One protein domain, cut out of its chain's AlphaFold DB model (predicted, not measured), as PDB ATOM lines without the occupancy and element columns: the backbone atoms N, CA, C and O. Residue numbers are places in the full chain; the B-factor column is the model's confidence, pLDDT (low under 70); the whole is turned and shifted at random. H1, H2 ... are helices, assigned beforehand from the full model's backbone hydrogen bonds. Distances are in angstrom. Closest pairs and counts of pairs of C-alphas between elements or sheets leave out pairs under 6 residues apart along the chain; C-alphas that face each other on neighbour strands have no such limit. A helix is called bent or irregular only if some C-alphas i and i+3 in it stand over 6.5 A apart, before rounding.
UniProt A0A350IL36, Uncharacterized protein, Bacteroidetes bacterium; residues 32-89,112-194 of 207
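AT A GLANCE: This is residues 32 to 89 and 112 to 194 of the 207 residues of an uncharacterized protein of Bacteroidetes bacterium (UniProt A0A350IL36). H1 and H4 run side by side, and H2 and H3 fold back from one end, making a hook with H5 and H6 inside. Printed are 141 residues, all helix in class, with six named helices, H1 to H6 in order. It is loose, radius of gyration of the C-alphas 17.9 A, spanning 51 by 34 by 19 A.

HOW THE PARTS SIT: H1, residues 32 to 65, and H4, residues 134 to 165, each assigned as one helix by hydrogen bonds, are bent: C-alphas 50 and 53 are 6.9 A apart, 150 and 153 6.8 A. Arms H1b, from 53, and H4a, to 150, touch, opposite ways at a shallow tilt of 10 degrees; C-alphas 62 and 136 are closest, 6.5 A. H2, residues 68 to 89, touches H3, residues 112 to 132, with 70 to 77 alone; C-alphas 70 and 129 are closest, 5.9 A. In the arms, H2 and H3 every O i to N i+4 pair is within hydrogen-bond range.

IN THESE COORDINATES: From first to last C-alpha H2 is 31.2 A. H5 is residues 183 to 186, H6 188 to 192. C-alpha 32 is at (178.322, 196.186, 136.510), C-alpha 192 at (195.728, 174.877, 160.948).

THE WHOLE: Residues 90 to 111 are cut out, with 14.9 A between C-alphas 89 and 112. The H4 to H5 link is long. pLDDT is under 70 in 29 residues.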
ATOM      1  N   GLU A  32     178.363 197.379 135.650       81.88
ATOM      2  CA  GLU A  32     178.322 196.186 136.510       81.88
ATOM      3  C   GLU A  32     179.715 195.694 136.915       81.88
ATOM      4  O   GLU A  32     179.909 195.170 138.011       81.88
ATOM      5  N   LYS A  33     180.722 195.861 136.047       81.12
ATOM      6  CA  LYS A  33     182.114 195.539 136.396       81.12
ATOM      7  C   LYS A  33     182.646 196.462 137.486       81.12
ATOM      8  O   LYS A  33     183.411 196.003 138.334       81.12
ATOM      9  N   GLU A  34     182.308 197.745 137.437       84.06
ATOM     10  CA  GLU A  34     182.716 198.725 138.443       84.06
ATOM     11  C   GLU A  34     181.999 198.488 139.769       84.06
ATOM     12  O   GLU A  34     182.675 198.347 140.791       84.06
ATOM     13  N   SER A  35     180.676 198.307 139.741       85.25
ATOM     14  CA  SER A  35     179.878 197.924 140.908       85.25
ATOM     15  C   SER A  35     180.401 196.638 141.538       85.25
ATOM     16  O   SER A  35     180.625 196.586 142.743       85.25
ATOM     17  N   LEU A  36     180.698 195.607 140.736       82.44
ATOM     18  CA  LEU A  36     181.257 194.356 141.241       82.44
ATOM     19  C   LEU A  36     182.628 194.571 141.889       82.44
ATOM     20  O   LEU A  36     182.890 194.024 142.957       82.44
ATOM     21  N   LYS A  37     183.517 195.363 141.281       82.00
ATOM     22  CA  LYS A  37     184.822 195.680 141.886       82.00
ATOM     23  C   LYS A  37     184.658 196.405 143.223       82.00
ATOM     24  O   LYS A  37     185.377 196.068 144.163       82.00
ATOM     25  N   ALA A  38     183.737 197.363 143.309       84.69
ATOM     26  CA  ALA A  38     183.463 198.115 144.529       84.69
ATOM     27  C   ALA A  38     182.843 197.225 145.618       84.69
ATOM     28  O   ALA A  38     183.374 197.160 146.725       84.69
ATOM     29  N   TYR A  39     181.831 196.425 145.268       84.50
ATOM     30  CA  TYR A  39     181.237 195.398 146.127       84.50
ATOM     31  C   TYR A  39     182.302 194.454 146.708       84.50
ATOM     32  O   TYR A  39     182.371 194.240 147.918       84.50
ATOM     33  N   GLN A  40     183.178 193.910 145.854       78.62
ATOM     34  CA  GLN A  40     184.255 193.013 146.283       78.62
ATOM     35  C   GLN A  40     185.242 193.711 147.222       78.62
ATOM     36  O   GLN A  40     185.701 193.103 148.187       78.62
ATOM     37  N   LYS A  41     185.574 194.977 146.950       81.06
ATOM     38  CA  LYS A  41     186.468 195.768 147.796       81.06
ATOM     39  C   LYS A  41     185.860 195.992 149.181       81.06
ATOM     40  O   LYS A  41     186.530 195.734 150.172       81.06
ATOM     41  N   GLU A  42     184.593 196.381 149.271       83.56
ATOM     42  CA  GLU A  42     183.938 196.621 150.565       83.56
ATOM     43  C   GLU A  42     183.739 195.338 151.379       83.56
ATOM     44  O   GLU A  42     183.985 195.327 152.585       83.56
ATOM     45  N   MET A  43     183.377 194.226 150.730       80.88
ATOM     46  CA  MET A  43     183.346 192.920 151.399       80.88
ATOM     47  C   MET A  43     184.740 192.474 151.853       80.88
ATOM     48  O   MET A  43     184.873 191.835 152.899       80.88
ATOM     49  N   GLN A  44     185.786 192.806 151.086       76.19
ATOM     50  CA  GLN A  44     187.164 192.545 151.493       76.19
ATOM     51  C   GLN A  44     187.485 193.335 152.757       76.19
ATOM     52  O   GLN A  44     187.892 192.741 153.747       76.19
ATOM     53  N   GLU A  45     187.265 194.648 152.746       80.69
ATOM     54  CA  GLU A  45     187.523 195.528 153.886       80.69
ATOM     55  C   GLU A  45     186.778 195.074 155.146       80.69
ATOM     56  O   GLU A  45     187.369 195.062 156.226       80.69
ATOM     57  N   PHE A  46     185.525 194.624 155.012       83.56
ATOM     58  CA  PHE A  46     184.784 193.993 156.104       83.56
ATOM     59  C   PHE A  46     185.529 192.768 156.656       83.56
ATOM     60  O   PHE A  46     185.800 192.698 157.853       83.56
ATOM     61  N   GLY A  47     185.929 191.830 155.792       80.06
ATOM     62  CA  GLY A  47     186.690 190.648 156.205       80.06
ATOM     63  C   GLY A  47     188.022 190.997 156.879       80.06
ATOM     64  O   GLY A  47     188.399 190.372 157.870       80.06
ATOM     65  N   GLN A  48     188.716 192.024 156.385       79.44
ATOM     66  CA  GLN A  48     189.992 192.483 156.937       79.44
ATOM     67  C   GLN A  48     189.852 193.123 158.319       79.44
ATOM     68  O   GLN A  48     190.741 192.957 159.148       79.44
ATOM     69  N   LYS A  49     188.760 193.850 158.565       83.00
ATOM     70  CA  LYS A  49     188.541 194.574 159.823       83.00
ATOM     71  C   LYS A  49     187.858 193.714 160.885       83.00
ATOM     72  O   LYS A  49     188.279 193.722 162.033       83.00
ATOM     73  N   GLU A  50     186.838 192.950 160.505       82.25
ATOM     74  CA  GLU A  50     185.963 192.258 161.464       82.25
ATOM     75  C   GLU A  50     186.348 190.791 161.701       82.25
ATOM     76  O   GLU A  50     186.065 190.246 162.770       82.25
ATOM     77  N   VAL A  51     186.972 190.134 160.714       82.81
ATOM     78  CA  VAL A  51     187.174 188.672 160.721       82.81
ATOM     79  C   VAL A  51     188.647 188.295 160.864       82.81
ATOM     80  O   VAL A  51     188.990 187.460 161.702       82.81
ATOM     81  N   HIS A  52     189.533 188.915 160.078       82.94
ATOM     82  CA  HIS A  52     190.968 188.599 160.071       82.94
ATOM     83  C   HIS A  52     191.640 188.712 161.444       82.94
ATOM     84  O   HIS A  52     192.315 187.751 161.822       82.94
ATOM     85  N   PRO A  53     191.418 189.781 162.236       85.12
ATOM     86  CA  PRO A  53     192.057 189.908 163.542       85.12
ATOM     87  C   PRO A  53     191.661 188.776 164.495       85.12
ATOM     88  O   PRO A  53     192.515 188.221 165.182       85.12
ATOM     89  N   LYS A  54     190.388 188.363 164.467       88.12
ATOM     90  CA  LYS A  54     189.876 187.268 165.302       88.12
ATOM     91  C   LYS A  54     190.466 185.920 164.896       88.12
ATOM     92  O   LYS A  54     190.859 185.132 165.747       88.12
ATOM     93  N   LEU A  55     190.588 185.656 163.593       86.56
ATOM     94  CA  LEU A  55     191.240 184.435 163.111       86.56
ATOM     95  C   LEU A  55     192.730 184.400 163.480       86.56
ATOM     96  O   LEU A  55     193.237 183.346 163.860       86.56
ATOM     97  N   LEU A  56     193.433 185.535 163.427       88.25
ATOM     98  CA  LEU A  56     194.815 185.620 163.905       88.25
ATOM     99  C   LEU A  56     194.928 185.340 165.407       88.25
ATOM    100  O   LEU A  56     195.852 184.645 165.825       88.25
ATOM    101  N   GLU A  57     193.995 185.849 166.207       92.75
ATOM    102  CA  GLU A  57     193.949 185.599 167.648       92.75
ATOM    103  C   GLU A  57     193.717 184.115 167.966       92.75
ATOM    104  O   GLU A  57     194.457 183.534 168.765       92.75
ATOM    105  N   ILE A  58     192.761 183.473 167.288       92.44
ATOM    106  CA  ILE A  58     192.493 182.033 167.418       92.44
ATOM    107  C   ILE A  58     193.739 181.222 167.039       92.44
ATOM    108  O   ILE A  58     194.171 180.350 167.795       92.44
ATOM    109  N   LYS A  59     194.371 181.546 165.901       92.50
ATOM    110  CA  LYS A  59     195.614 180.896 165.460       92.50
ATOM    111  C   LYS A  59     196.721 181.049 166.502       92.50
ATOM    112  O   LYS A  59     197.347 180.062 166.875       92.50
ATOM    113  N   LYS A  60     196.954 182.274 166.982       95.00
ATOM    114  CA  LYS A  60     197.979 182.575 167.990       95.00
ATOM    115  C   LYS A  60     197.732 181.796 169.279       95.00
ATOM    116  O   LYS A  60     198.671 181.234 169.831       95.00
ATOM    117  N   THR A  61     196.479 181.730 169.724       96.38
ATOM    118  CA  THR A  61     196.080 180.980 170.919       96.38
ATOM    119  C   THR A  61     196.386 179.492 170.765       96.38
ATOM    120  O   THR A  61     196.946 178.891 171.680       96.38
ATOM    121  N   PHE A  62     196.076 178.903 169.606       95.88
ATOM    122  CA  PHE A  62     196.416 177.510 169.325       95.88
ATOM    123  C   PHE A  62     197.935 177.291 169.280       95.88
ATOM    124  O   PHE A  62     198.444 176.418 169.978       95.88
ATOM    125  N   ASP A  63     198.668 178.123 168.536       96.38
ATOM    126  CA  ASP A  63     200.126 178.020 168.378       96.38
ATOM    127  C   ASP A  63     200.877 178.113 169.714       96.38
ATOM    128  O   ASP A  63     201.862 177.413 169.925       96.38
ATOM    129  N   GLN A  64     200.404 178.957 170.635       97.19
ATOM    130  CA  GLN A  64     200.974 179.091 171.979       97.19
ATOM    131  C   GLN A  64     200.639 177.912 172.900       97.19
ATOM    132  O   GLN A  64     201.291 177.737 173.928       97.19
ATOM    133  N   SER A  65     199.616 177.124 172.560       96.00
ATOM    134  CA  SER A  65     199.103 176.038 173.400       96.00
ATOM    135  C   SER A  65     199.699 174.661 173.098       96.00
ATOM    136  O   SER A  65     199.474 173.728 173.873       96.00
ATOM    137  N   ILE A  66     200.437 174.529 171.990       96.56
ATOM    138  CA  ILE A  66     201.074 173.284 171.545       96.56
ATOM    139  C   ILE A  66     202.584 173.300 171.818       96.56
ATOM    140  O   ILE A  66     203.181 174.340 172.105       96.56
ATOM    141  N   SER A  67     203.227 172.133 171.735       96.81
ATOM    142  CA  SER A  67     204.673 172.028 171.947       96.81
ATOM    143  C   SER A  67     205.468 172.787 170.872       96.81
ATOM    144  O   SER A  67     205.033 172.916 169.729       96.81
ATOM    145  N   LYS A  68     206.687 173.246 171.200       96.88
ATOM    146  CA  LYS A  68     207.576 173.907 170.221       96.88
ATOM    147  C   LYS A  68     207.886 173.015 169.008       96.88
ATOM    148  O   LYS A  68     208.021 173.529 167.904       96.88
ATOM    149  N   SER A  69     207.988 171.702 169.222       96.50
ATOM    150  CA  SER A  69     208.243 170.714 168.164       96.50
ATOM    151  C   SER A  69     207.044 170.568 167.221       96.50
ATOM    152  O   SER A  69     207.194 170.646 166.000       96.50
ATOM    153  N   ASP A  70     205.835 170.440 167.782       95.31
ATOM    154  CA  ASP A  70     204.605 170.389 166.985       95.31
ATOM    155  C   ASP A  70     204.387 171.706 166.231       95.31
ATOM    156  O   ASP A  70     204.001 171.690 165.066       95.31
ATOM    157  N   LEU A  71     204.684 172.851 166.859       96.44
ATOM    158  CA  LEU A  71     204.586 174.161 166.216       96.44
ATOM    159  C   LEU A  71     205.578 174.320 165.058       96.44
ATOM    160  O   LEU A  71     205.206 174.877 164.026       96.44
ATOM    161  N   ALA A  72     206.816 173.842 165.205       95.94
ATOM    162  CA  ALA A  72     207.801 173.858 164.124       95.94
ATOM    163  C   ALA A  72     207.305 173.030 162.929       95.94
ATOM    164  O   ALA A  72     207.215 173.551 161.820       95.94
ATOM    165  N   THR A  73     206.849 171.800 163.191       94.38
ATOM    166  CA  THR A  73     206.248 170.925 162.171       94.38
ATOM    167  C   THR A  73     205.045 171.598 161.506       94.38
ATOM    168  O   THR A  73     204.914 171.607 160.285       94.38
ATOM    169  N   LEU A  74     204.171 172.227 162.294       93.38
ATOM    170  CA  LEU A  74     202.993 172.915 161.782       93.38
ATOM    171  C   LEU A  74     203.349 174.126 160.908       93.38
ATOM    172  O   LEU A  74     202.667 174.388 159.919       93.38
ATOM    173  N   ASN A  75     204.398 174.872 161.254       92.88
ATOM    174  CA  ASN A  75     204.870 175.994 160.446       92.88
ATOM    175  C   ASN A  75     205.467 175.524 159.116       92.88
ATOM    176  O   ASN A  75     205.118 176.098 158.085       92.88
ATOM    177  N   ASP A  76     206.228 174.428 159.107       91.19
ATOM    178  CA  ASP A  76     206.717 173.824 157.864       91.19
ATOM    179  C   ASP A  76     205.553 173.403 156.953       91.19
ATOM    180  O   ASP A  76     205.559 173.668 155.748       91.19
ATOM    181  N   LEU A  77     204.500 172.802 157.525       88.25
ATOM    182  CA  LEU A  77     203.280 172.456 156.789       88.25
ATOM    183  C   LEU A  77     202.561 173.696 156.231       88.25
ATOM    184  O   LEU A  77     202.086 173.679 155.095       88.25
ATOM    185  N   ARG A  78     202.486 174.789 157.002       87.75
ATOM    186  CA  ARG A  78     201.879 176.060 156.564       87.75
ATOM    187  C   ARG A  78     202.650 176.701 155.416       87.75
ATOM    188  O   ARG A  78     202.021 177.232 154.495       87.75
ATOM    189  N   ASP A  79     203.976 176.662 155.458       86.62
ATOM    190  CA  ASP A  79     204.827 177.227 154.413       86.62
ATOM    191  C   ASP A  79     204.696 176.437 153.110       86.62
ATOM    192  O   ASP A  79     204.458 177.034 152.053       86.62
ATOM    193  N   LYS A  80     204.717 175.103 153.194       81.94
ATOM    194  CA  LYS A  80     204.463 174.218 152.050       81.94
ATOM    195  C   LYS A  80     203.075 174.449 151.450       81.94
ATOM    196  O   LYS A  80     202.967 174.819 150.282       81.94
ATOM    197  N   ALA A  81     202.023 174.419 152.273       77.88
ATOM    198  CA  ALA A  81     200.659 174.713 151.828       77.88
ATOM    199  C   ALA A  81     200.537 176.110 151.189       77.88
ATOM    200  O   ALA A  81     199.762 176.322 150.256       77.88
ATOM    201  N   SER A  82     201.299 177.095 151.671       78.25
ATOM    202  CA  SER A  82     201.334 178.438 151.085       78.25
ATOM    203  C   SER A  82     202.027 178.479 149.727       78.25
ATOM    204  O   SER A  82     201.575 179.223 148.851       78.25
ATOM    205  N   SER A  83     203.088 177.693 149.537       78.56
ATOM    206  CA  SER A  83     203.749 177.527 148.241       78.56
ATOM    207  C   SER A  83     202.806 176.879 147.227       78.56
ATOM    208  O   SER A  83     202.536 177.474 146.182       78.56
ATOM    209  N   ASP A  84     202.181 175.761 147.597       72.00
ATOM    210  CA  ASP A  84     201.265 175.012 146.729       72.00
ATOM    211  C   ASP A  84     200.088 175.886 146.283       72.00
ATOM    212  O   ASP A  84     199.681 175.892 145.119       72.00
ATOM    213  N   ARG A  85     199.553 176.712 147.195       68.69
ATOM    214  CA  ARG A  85     198.508 177.688 146.853       68.69
ATOM    215  C   ARG A  85     198.988 178.712 145.820       68.69
ATOM    216  O   ARG A  85     198.230 179.045 144.905       68.69
ATOM    217  N   LYS A  86     200.213 179.237 145.947       68.75
ATOM    218  CA  LYS A  86     200.769 180.208 144.987       68.75
ATOM    219  C   LYS A  86     200.952 179.579 143.612       68.75
ATOM    220  O   LYS A  86     200.636 180.227 142.613       68.75
ATOM    221  N   ASP A  87     201.427 178.344 143.550       66.81
ATOM    222  CA  ASP A  87     201.704 177.680 142.279       66.81
ATOM    223  C   ASP A  87     200.421 177.239 141.568       66.81
ATOM    224  O   ASP A  87     200.257 177.537 140.379       66.81
ATOM    225  N   ASN A  88     199.434 176.731 142.311       63.72
ATOM    226  CA  ASN A  88     198.082 176.493 141.794       63.72
ATOM    227  C   ASN A  88     197.438 177.781 141.247       63.72
ATOM    228  O   ASN A  88     196.846 177.785 140.164       63.72
ATOM    229  N   MET A  89     197.595 178.912 141.947       62.28
ATOM    230  CA  MET A  89     197.082 180.208 141.485       62.28
ATOM    231  C   MET A  89     197.766 180.667 140.188       62.28
ATOM    232  O   MET A  89     197.097 181.130 139.260       62.28
ATOM    233  N   MET A 112     197.724 165.653 139.326       55.28
ATOM    234  CA  MET A 112     196.683 165.354 140.315       55.28
ATOM    235  C   MET A 112     197.116 164.270 141.308       55.28
ATOM    236  O   MET A 112     196.714 164.332 142.468       55.28
ATOM    237  N   ASN A 113     197.893 163.278 140.873       58.31
ATOM    238  CA  ASN A 113     198.386 162.214 141.745       58.31
ATOM    239  C   ASN A 113     199.521 162.701 142.652       58.31
ATOM    240  O   ASN A 113     199.448 162.453 143.851       58.31
ATOM    241  N   ILE A 114     200.463 163.495 142.132       60.91
ATOM    242  CA  ILE A 114     201.505 164.154 142.941       60.91
ATOM    243  C   ILE A 114     200.862 165.036 144.016       60.91
ATOM    244  O   ILE A 114     201.123 164.863 145.204       60.91
ATOM    245  N   ASN A 115     199.906 165.888 143.627       59.53
ATOM    246  CA  ASN A 115     199.188 166.735 144.578       59.53
ATOM    247  C   ASN A 115     198.433 165.901 145.631       59.53
ATOM    248  O   ASN A 115     198.311 166.320 146.778       59.53
ATOM    249  N   LYS A 116     197.900 164.721 145.275       59.03
ATOM    250  CA  LYS A 116     197.243 163.822 146.241       59.03
ATOM    251  C   LYS A 116     198.237 163.200 147.219       59.03
ATOM    252  O   LYS A 116     197.895 163.077 148.392       59.03
ATOM    253  N   GLU A 117     199.408 162.786 146.756       63.41
ATOM    254  CA  GLU A 117     200.454 162.195 147.597       63.41
ATOM    255  C   GLU A 117     201.018 163.230 148.576       63.41
ATOM    256  O   GLU A 117     201.061 162.977 149.780       63.41
ATOM    257  N   GLU A 118     201.315 164.442 148.104       64.62
ATOM    258  CA  GLU A 118     201.741 165.562 148.953       64.62
ATOM    259  C   GLU A 118     200.676 165.906 150.008       64.62
ATOM    260  O   GLU A 118     200.981 166.072 151.191       64.62
ATOM    261  N   MET A 119     199.395 165.892 149.622       62.03
ATOM    262  CA  MET A 119     198.280 166.078 150.556       62.03
ATOM    263  C   MET A 119     198.158 164.961 151.597       62.03
ATOM    264  O   MET A 119     197.740 165.229 152.725       62.03
ATOM    265  N   GLN A 120     198.495 163.717 151.249       65.50
ATOM    266  CA  GLN A 120     198.489 162.608 152.205       65.50
ATOM    267  C   GLN A 120     199.603 162.754 153.241       65.50
ATOM    268  O   GLN A 120     199.357 162.508 154.423       65.50
ATOM    269  N   VAL A 121     200.784 163.217 152.825       68.88
ATOM    270  CA  VAL A 121     201.902 163.496 153.737       68.88
ATOM    271  C   VAL A 121     201.543 164.631 154.698       68.88
ATOM    272  O   VAL A 121     201.662 164.457 155.909       68.88
ATOM    273  N   TYR A 122     200.986 165.744 154.199       75.00
ATOM    274  CA  TYR A 122     200.529 166.842 155.065       75.00
ATOM    275  C   TYR A 122     199.502 166.389 156.092       75.00
ATOM    276  O   TYR A 122     199.524 166.823 157.243       75.00
ATOM    277  N   LYS A 123     198.596 165.507 155.671       75.81
ATOM    278  CA  LYS A 123     197.547 164.997 156.536       75.81
ATOM    279  C   LYS A 123     198.106 164.120 157.652       75.81
ATOM    280  O   LYS A 123     197.645 164.245 158.778       75.81
ATOM    281  N   ALA A 124     199.086 163.264 157.369       84.44
ATOM    282  CA  ALA A 124     199.668 162.389 158.381       84.44
ATOM    283  C   ALA A 124     200.357 163.183 159.506       84.44
ATOM    284  O   ALA A 124     200.119 162.912 160.686       84.44
ATOM    285  N   ASP A 125     201.149 164.196 159.146       88.38
ATOM    286  CA  ASP A 125     201.835 165.050 160.122       88.38
ATOM    287  C   ASP A 125     200.849 165.937 160.893       88.38
ATOM    288  O   ASP A 125     200.952 166.078 162.115       88.38
ATOM    289  N   LEU A 126     199.835 166.474 160.210       89.25
ATOM    290  CA  LEU A 126     198.780 167.251 160.852       89.25
ATOM    291  C   LEU A 126     197.944 166.399 161.819       89.25
ATOM    292  O   LEU A 126     197.690 166.822 162.946       89.25
ATOM    293  N   ASP A 127     197.571 165.181 161.421       91.06
ATOM    294  CA  ASP A 127     196.848 164.225 162.264       91.06
ATOM    295  C   ASP A 127     197.673 163.860 163.505       91.06
ATOM    296  O   ASP A 127     197.113 163.685 164.589       91.06
ATOM    297  N   LYS A 128     199.003 163.763 163.381       92.94
ATOM    298  CA  LYS A 128     199.902 163.531 164.518       92.94
ATOM    299  C   LYS A 128     199.880 164.705 165.496       92.94
ATOM    300  O   LYS A 128     199.699 164.481 166.691       92.94
ATOM    301  N   ILE A 129     199.977 165.942 165.002       93.88
ATOM    302  CA  ILE A 129     199.867 167.151 165.835       93.88
ATOM    303  C   ILE A 129     198.513 167.187 166.556       93.88
ATOM    304  O   ILE A 129     198.466 167.438 167.761       93.88
ATOM    305  N   ILE A 130     197.417 166.888 165.851       93.88
ATOM    306  CA  ILE A 130     196.063 166.851 166.424       93.88
ATOM    307  C   ILE A 130     195.954 165.777 167.513       93.88
ATOM    308  O   ILE A 130     195.448 166.053 168.600       93.88
ATOM    309  N   LYS A 131     196.460 164.565 167.255       94.50
ATOM    310  CA  LYS A 131     196.459 163.463 168.231       94.50
ATOM    311  C   LYS A 131     197.296 163.772 169.470       94.50
ATOM    312  O   LYS A 131     196.913 163.359 170.560       94.50
ATOM    313  N   ASN A 132     198.393 164.511 169.316       95.31
ATOM    314  CA  ASN A 132     199.226 164.962 170.431       95.31
ATOM    315  C   ASN A 132     198.557 166.079 171.251       95.31
ATOM    316  O   ASN A 132     198.848 166.228 172.435       95.31
ATOM    317  N   ASN A 133     197.650 166.854 170.642       95.19
ATOM    318  CA  ASN A 133     197.061 168.060 171.229       95.19
ATOM    319  C   ASN A 133     195.512 168.057 171.178       95.19
ATOM    320  O   ASN A 133     194.904 169.023 170.700       95.19
ATOM    321  N   PRO A 134     194.825 167.002 171.667       95.56
ATOM    322  CA  PRO A 134     193.390 166.821 171.440       95.56
ATOM    323  C   PRO A 134     192.539 167.900 172.120       95.56
ATOM    324  O   PRO A 134     191.583 168.397 171.531       95.56
ATOM    325  N   LYS A 135     192.898 168.321 173.342       96.12
ATOM    326  CA  LYS A 135     192.155 169.361 174.080       96.12
ATOM    327  C   LYS A 135     192.275 170.729 173.408       96.12
ATOM    328  O   LYS A 135     191.286 171.447 173.287       96.12
ATOM    329  N   GLN A 136     193.479 171.080 172.961       96.06
ATOM    330  CA  GLN A 136     193.766 172.317 172.237       96.06
ATOM    331  C   GLN A 136     193.009 172.349 170.909       96.06
ATOM    332  O   GLN A 136     192.457 173.381 170.534       96.06
ATOM    333  N   TYR A 137     192.946 171.208 170.222       94.69
ATOM    334  CA  TYR A 137     192.226 171.081 168.965       94.69
ATOM    335  C   TYR A 137     190.705 171.195 169.141       94.69
ATOM    336  O   TYR A 137     190.065 171.922 168.388       94.69
ATOM    337  N   GLU A 138     190.111 170.580 170.165       94.75
ATOM    338  CA  GLU A 138     188.680 170.777 170.452       94.75
ATOM    339  C   GLU A 138     188.357 172.229 170.834       94.75
ATOM    340  O   GLU A 138     187.352 172.784 170.388       94.75
ATOM    341  N   LYS A 139     189.247 172.894 171.584       95.06
ATOM    342  CA  LYS A 139     189.102 174.326 171.868       95.06
ATOM    343  C   LYS A 139     189.130 175.160 170.582       95.06
ATOM    344  O   LYS A 139     188.252 175.993 170.390       95.06
ATOM    345  N   LEU A 140     190.077 174.893 169.681       93.75
ATOM    346  CA  LEU A 140     190.160 175.541 168.369       93.75
ATOM    347  C   LEU A 140     188.850 175.414 167.581       93.75
ATOM    348  O   LEU A 140     188.381 176.402 167.020       93.75
ATOM    349  N   LYS A 141     188.250 174.216 167.546       92.06
ATOM    350  CA  LYS A 141     186.954 174.004 166.881       92.06
ATOM    351  C   LYS A 141     185.866 174.885 167.476       92.06
ATOM    352  O   LYS A 141     185.154 175.555 166.734       92.06
ATOM    353  N   SER A 142     185.770 174.900 168.803       93.31
ATOM    354  CA  SER A 142     184.800 175.723 169.529       93.31
ATOM    355  C   SER A 142     184.988 177.214 169.229       93.31
ATOM    356  O   SER A 142     184.026 177.907 168.895       93.31
ATOM    357  N   ASP A 143     186.233 177.698 169.250       92.06
ATOM    358  CA  ASP A 143     186.562 179.095 168.958       92.06
ATOM    359  C   ASP A 143     186.202 179.469 167.504       92.06
ATOM    360  O   ASP A 143     185.612 180.525 167.259       92.06
ATOM    361  N   LEU A 144     186.476 178.584 166.533       88.50
ATOM    362  CA  LEU A 144     186.084 178.766 165.128       88.50
ATOM    363  C   LEU A 144     184.562 178.751 164.937       88.50
ATOM    364  O   LEU A 144     184.028 179.569 164.186       88.50
ATOM    365  N   GLN A 145     183.852 177.851 165.619       88.50
ATOM    366  CA  GLN A 145     182.393 177.784 165.580       88.50
ATOM    367  C   GLN A 145     181.766 179.052 166.168       88.50
ATOM    368  O   GLN A 145     180.846 179.616 165.578       88.50
ATOM    369  N   LYS A 146     182.280 179.529 167.305       90.44
ATOM    370  CA  LYS A 146     181.820 180.771 167.931       90.44
ATOM    371  C   LYS A 146     182.049 181.968 167.013       90.44
ATOM    372  O   LYS A 146     181.128 182.744 166.785       90.44
ATOM    373  N   LEU A 147     183.239 182.073 166.417       87.00
ATOM    374  CA  LEU A 147     183.528 183.114 165.437       87.00
ATOM    375  C   LEU A 147     182.540 183.084 164.264       87.00
ATOM    376  O   LEU A 147     182.071 184.139 163.838       87.00
ATOM    377  N   GLN A 148     182.237 181.894 163.737       84.00
ATOM    378  CA  GLN A 148     181.275 181.753 162.651       84.00
ATOM    379  C   GLN A 148     179.902 182.288 163.070       84.00
ATOM    380  O   GLN A 148     179.335 183.103 162.345       84.00
ATOM    381  N   SER A 149     179.399 181.888 164.239       86.19
ATOM    382  CA  SER A 149     178.121 182.370 164.780       86.19
ATOM    383  C   SER A 149     178.095 183.888 164.985       86.19
ATOM    384  O   SER A 149     177.085 184.522 164.699       86.19
ATOM    385  N   ASP A 150     179.209 184.484 165.418       86.81
ATOM    386  CA  ASP A 150     179.313 185.928 165.658       86.81
ATOM    387  C   ASP A 150     179.374 186.748 164.357       86.81
ATOM    388  O   ASP A 150     178.893 187.883 164.292       86.81
ATOM    389  N   VAL A 151     180.025 186.216 163.321       83.00
ATOM    390  CA  VAL A 151     180.304 186.943 162.072       83.00
ATOM    391  C   VAL A 151     179.237 186.705 161.012       83.00
ATOM    392  O   VAL A 151     178.949 187.634 160.262       83.00
ATOM    393  N   GLN A 152     178.631 185.517 160.947       83.19
ATOM    394  CA  GLN A 152     177.592 185.180 159.967       83.19
ATOM    395  C   GLN A 152     176.483 186.249 159.865       83.19
ATOM    396  O   GLN A 152     176.271 186.750 158.760       83.19
ATOM    397  N   PRO A 153     175.832 186.697 160.961       85.81
ATOM    398  CA  PRO A 153     174.778 187.712 160.862       85.81
ATOM    399  C   PRO A 153     175.309 189.073 160.388       85.81
ATOM    400  O   PRO A 153     174.643 189.774 159.626       85.81
ATOM    401  N   LYS A 154     176.533 189.450 160.785       85.88
ATOM    402  CA  LYS A 154     177.179 190.688 160.318       85.88
ATOM    403  C   LYS A 154     177.505 190.625 158.828       85.88
ATOM    404  O   LYS A 154     177.339 191.612 158.117       85.88
ATOM    405  N   PHE A 155     177.964 189.468 158.360       83.75
ATOM    406  CA  PHE A 155     178.251 189.219 156.955       83.75
ATOM    407  C   PHE A 155     176.975 189.321 156.115       83.75
ATOM    408  O   PHE A 155     176.967 190.035 155.117       83.75
ATOM    409  N   GLU A 156     175.893 188.658 156.534       83.69
ATOM    410  CA  GLU A 156     174.591 188.710 155.854       83.69
ATOM    411  C   GLU A 156     174.028 190.135 155.820       83.69
ATOM    412  O   GLU A 156     173.562 190.600 154.777       83.69
ATOM    413  N   SER A 157     174.141 190.863 156.934       88.31
ATOM    414  CA  SER A 157     173.761 192.273 157.013       88.31
ATOM    415  C   SER A 157     174.573 193.137 156.041       88.31
ATOM    416  O   SER A 157     173.980 193.867 155.244       88.31
ATOM    417  N   LYS A 158     175.907 193.000 156.025       85.62
ATOM    418  CA  LYS A 158     176.773 193.756 155.108       85.62
ATOM    419  C   LYS A 158     176.509 193.395 153.648       85.62
ATOM    420  O   LYS A 158     176.484 194.266 152.786       85.62
ATOM    421  N   GLN A 159     176.274 192.120 153.357       84.06
ATOM    422  CA  GLN A 159     175.907 191.669 152.021       84.06
ATOM    423  C   GLN A 159     174.609 192.334 151.550       84.06
ATOM    424  O   GLN A 159     174.559 192.807 150.415       84.06
ATOM    425  N   LYS A 160     173.577 192.374 152.401       87.25
ATOM    426  CA  LYS A 160     172.301 193.023 152.083       87.25
ATOM    427  C   LYS A 160     172.486 194.520 151.821       87.25
ATOM    428  O   LYS A 160     172.043 194.998 150.782       87.25
ATOM    429  N   GLU A 161     173.208 195.215 152.700       90.31
ATOM    430  CA  GLU A 161     173.557 196.636 152.550       90.31
ATOM    431  C   GLU A 161     174.241 196.910 151.199       90.31
ATOM    432  O   GLU A 161     173.848 197.809 150.457       90.31
ATOM    433  N   LEU A 162     175.240 196.104 150.831       85.88
ATOM    434  CA  LEU A 162     175.964 196.296 149.576       85.88
ATOM    435  C   LEU A 162     175.127 195.955 148.343       85.88
ATOM    436  O   LEU A 162     175.284 196.602 147.313       85.88
ATOM    437  N   LEU A 163     174.238 194.965 148.417       86.12
ATOM    438  CA  LEU A 163     173.317 194.673 147.317       86.12
ATOM    439  C   LEU A 163     172.279 195.786 147.137       86.12
ATOM    440  O   LEU A 163     171.862 196.047 146.015       86.12
ATOM    441  N   GLU A 164     171.870 196.464 148.208       90.12
ATOM    442  CA  GLU A 164     171.035 197.669 148.123       90.12
ATOM    443  C   GLU A 164     171.796 198.853 147.514       90.12
ATOM    444  O   GLU A 164     171.239 199.552 146.668       90.12
ATOM    445  N   LYS A 165     173.074 199.021 147.870       91.56
ATOM    446  CA  LYS A 165     173.974 200.045 147.315       91.56
ATOM    447  C   LYS A 165     174.319 199.824 145.836       91.56
ATOM    448  O   LYS A 165     174.485 200.793 145.100       91.56
ATOM    449  N   TYR A 166     174.422 198.566 145.409       88.06
ATOM    450  CA  TYR A 166     174.756 198.146 144.043       88.06
ATOM    451  C   TYR A 166     173.604 197.324 143.436       88.06
ATOM    452  O   TYR A 166     173.709 196.098 143.316       88.06
ATOM    453  N   PRO A 167     172.468 197.966 143.093       86.81
ATOM    454  CA  PRO A 167     171.251 197.265 142.683       86.81
ATOM    455  C   PRO A 167     171.409 196.491 141.369       86.81
ATOM    456  O   PRO A 167     170.755 195.469 141.187       86.81
ATOM    457  N   ASP A 168     172.322 196.917 140.497       84.44
ATOM    458  CA  ASP A 168     172.700 196.244 139.249       84.44
ATOM    459  C   ASP A 168     173.322 194.851 139.469       84.44
ATOM    460  O   ASP A 168     173.406 194.043 138.545       84.44
ATOM    461  N   LEU A 169     173.717 194.534 140.705       81.44
ATOM    462  CA  LEU A 169     174.241 193.226 141.087       81.44
ATOM    463  C   LEU A 169     173.178 192.279 141.673       81.44
ATOM    464  O   LEU A 169     173.471 191.090 141.823       81.44
ATOM    465  N   LYS A 170     171.969 192.758 142.012       76.88
ATOM    466  CA  LYS A 170     170.938 191.965 142.722       76.88
ATOM    467  C   LYS A 170     170.455 190.752 141.931       76.88
ATOM    468  O   LYS A 170     170.292 189.678 142.504       76.88
ATOM    469  N   ASP A 171     170.291 190.906 140.621       72.69
ATOM    470  CA  ASP A 171     169.734 189.864 139.747       72.69
ATOM    471  C   ASP A 171     170.784 188.837 139.295       72.69
ATOM    472  O   ASP A 171     170.507 187.930 138.503       72.69
ATOM    473  N   ARG A 172     172.026 188.964 139.776       70.06
ATOM    474  CA  ARG A 172     173.121 188.092 139.362       70.06
ATOM    475  C   ARG A 172     173.159 186.820 140.212       70.06
ATOM    476  O   ARG A 172     173.345 186.882 141.433       70.06
ATOM    477  N   PRO A 173     173.076 185.633 139.583       55.84
ATOM    478  CA  PRO A 173     173.156 184.383 140.314       55.84
ATOM    479  C   PRO A 173     174.531 184.261 140.981       55.84
ATOM    480  O   PRO A 173     175.569 184.408 140.340       55.84
ATOM    481  N   ASN A 174     174.519 183.945 142.277       62.34
ATOM    482  CA  ASN A 174     175.691 183.674 143.120       62.34
ATOM    483  C   ASN A 174     176.496 184.891 143.609       62.34
ATOM    484  O   ASN A 174     177.475 184.684 144.331       62.34
ATOM    485  N   ILE A 175     176.086 186.135 143.325       62.75
ATOM    486  CA  ILE A 175     176.679 187.295 144.010       62.75
ATOM    487  C   ILE A 175     176.293 187.250 145.493       62.75
ATOM    488  O   ILE A 175     175.128 187.112 145.856       62.75
ATOM    489  N   GLY A 176     177.310 187.288 146.354       51.78
ATOM    490  CA  GLY A 176     177.157 187.251 147.806       51.78
ATOM    491  C   GLY A 176     176.874 185.870 148.412       51.78
ATOM    492  O   GLY A 176     176.872 185.734 149.630       51.78
ATOM    493  N   LYS A 177     176.721 184.799 147.619       56.34
ATOM    494  CA  LYS A 177     176.667 183.442 148.189       56.34
ATOM    495  C   LYS A 177     178.054 183.017 148.668       56.34
ATOM    496  O   LYS A 177     178.833 182.428 147.912       56.34
ATOM    497  N   ASN A 178     178.361 183.288 149.931       56.72
ATOM    498  CA  ASN A 178     179.617 182.880 150.541       56.72
ATOM    499  C   ASN A 178     179.571 181.404 150.951       56.72
ATOM    500  O   ASN A 178     179.345 181.056 152.107       56.72
ATOM    501  N   HIS A 179     179.816 180.523 149.983       52.78
ATOM    502  CA  HIS A 179     179.911 179.082 150.225       52.78
ATOM    503  C   HIS A 179     181.098 178.713 151.129       52.78
ATOM    504  O   HIS A 179     181.153 177.596 151.636       52.78
ATOM    505  N   ASN A 180     182.051 179.629 151.328       53.75
ATOM    506  CA  ASN A 180     183.326 179.322 151.961       53.75
ATOM    507  C   ASN A 180     183.352 179.683 153.443       53.75
ATOM    508  O   ASN A 180     184.026 178.988 154.192       53.75
ATOM    509  N   PHE A 181     182.581 180.678 153.899       53.78
ATOM    510  CA  PHE A 181     182.530 181.027 155.327       53.78
ATOM    511  C   PHE A 181     182.027 179.867 156.197       53.78
ATOM    512  O   PHE A 181     182.596 179.585 157.249       53.78
ATOM    513  N   GLY A 182     181.050 179.106 155.692       52.47
ATOM    514  CA  GLY A 182     180.585 177.876 156.333       52.47
ATOM    515  C   GLY A 182     181.629 176.756 156.404       52.47
ATOM    516  O   GLY A 182     181.432 175.801 157.150       52.47
ATOM    517  N   MET A 183     182.744 176.853 155.667       57.91
ATOM    518  CA  MET A 183     183.790 175.824 155.657       57.91
ATOM    519  C   MET A 183     184.832 175.980 156.773       57.91
ATOM    520  O   MET A 183     185.564 175.024 157.023       57.91
ATOM    521  N   LEU A 184     184.882 177.115 157.490       59.16
ATOM    522  CA  LEU A 184     185.812 177.302 158.622       59.16
ATOM    523  C   LEU A 184     185.592 176.266 159.726       59.16
ATOM    524  O   LEU A 184     186.547 175.674 160.217       59.16
ATOM    525  N   ASN A 185     184.331 176.016 160.077       60.28
ATOM    526  CA  ASN A 185     183.960 175.014 161.074       60.28
ATOM    527  C   ASN A 185     183.933 173.586 160.497       60.28
ATOM    528  O   ASN A 185     184.135 172.610 161.209       60.28
ATOM    529  N   GLN A 186     183.713 173.432 159.186       64.31
ATOM    530  CA  GLN A 186     183.651 172.106 158.556       64.31
ATOM    531  C   GLN A 186     185.029 171.475 158.334       64.31
ATOM    532  O   GLN A 186     185.111 170.273 158.078       64.31
ATOM    533  N   SER A 187     186.104 172.266 158.373       71.31
ATOM    534  CA  SER A 187     187.474 171.758 158.237       71.31
ATOM    535  C   SER A 187     188.471 172.559 159.088       71.31
ATOM    536  O   SER A 187     189.286 173.309 158.545       71.31
ATOM    537  N   PRO A 188     188.450 172.414 160.424       80.00
ATOM    538  CA  PRO A 188     189.406 173.062 161.328       80.00
ATOM    539  C   PRO A 188     190.869 172.683 161.033       80.00
ATOM    540  O   PRO A 188     191.785 173.465 161.273       80.00
ATOM    541  N   GLU A 189     191.105 171.505 160.454       83.44
ATOM    542  CA  GLU A 189     192.413 171.043 159.975       83.44
ATOM    543  C   GLU A 189     192.962 171.961 158.874       83.44
ATOM    544  O   GLU A 189     194.137 172.317 158.859       83.44
ATOM    545  N   ASN A 190     192.089 172.425 157.981       76.19
ATOM    546  CA  ASN A 190     192.460 173.365 156.932       76.19
ATOM    547  C   ASN A 190     192.851 174.729 157.522       76.19
ATOM    548  O   ASN A 190     193.781 175.371 157.034       76.19
ATOM    549  N   PHE A 191     192.191 175.161 158.601       83.00
ATOM    550  CA  PHE A 191     192.579 176.378 159.312       83.00
ATOM    551  C   PHE A 191     193.988 176.270 159.918       83.00
ATOM    552  O   PHE A 191     194.755 177.229 159.862       83.00
ATOM    553  N   LEU A 192     194.378 175.096 160.422       87.62
ATOM    554  CA  LEU A 192     195.728 174.877 160.948       87.62
ATOM    555  C   LEU A 192     196.826 175.077 159.889       87.62
ATOM    556  O   LEU A 192     197.905 175.557 160.232       87.62
ATOM    557  N   LEU A 193     196.535 174.799 158.614       85.38
ATOM    558  CA  LEU A 193     197.443 174.987 157.469       85.38
ATOM    559  C   LEU A 193     197.448 176.420 156.898       85.38
ATOM    560  O   LEU A 193     198.056 176.700 155.854       85.38
ATOM    561  N   TRP A 194     196.748 177.351 157.544       83.06
ATOM    562  CA  TRP A 194     196.794 178.766 157.196       83.06
ATOM    563  C   TRP A 194     197.979 179.459 157.880       83.06
ATOM    564  O   TRP A 194     198.192 179.345 159.087       83.06
TER     565      TRP A 194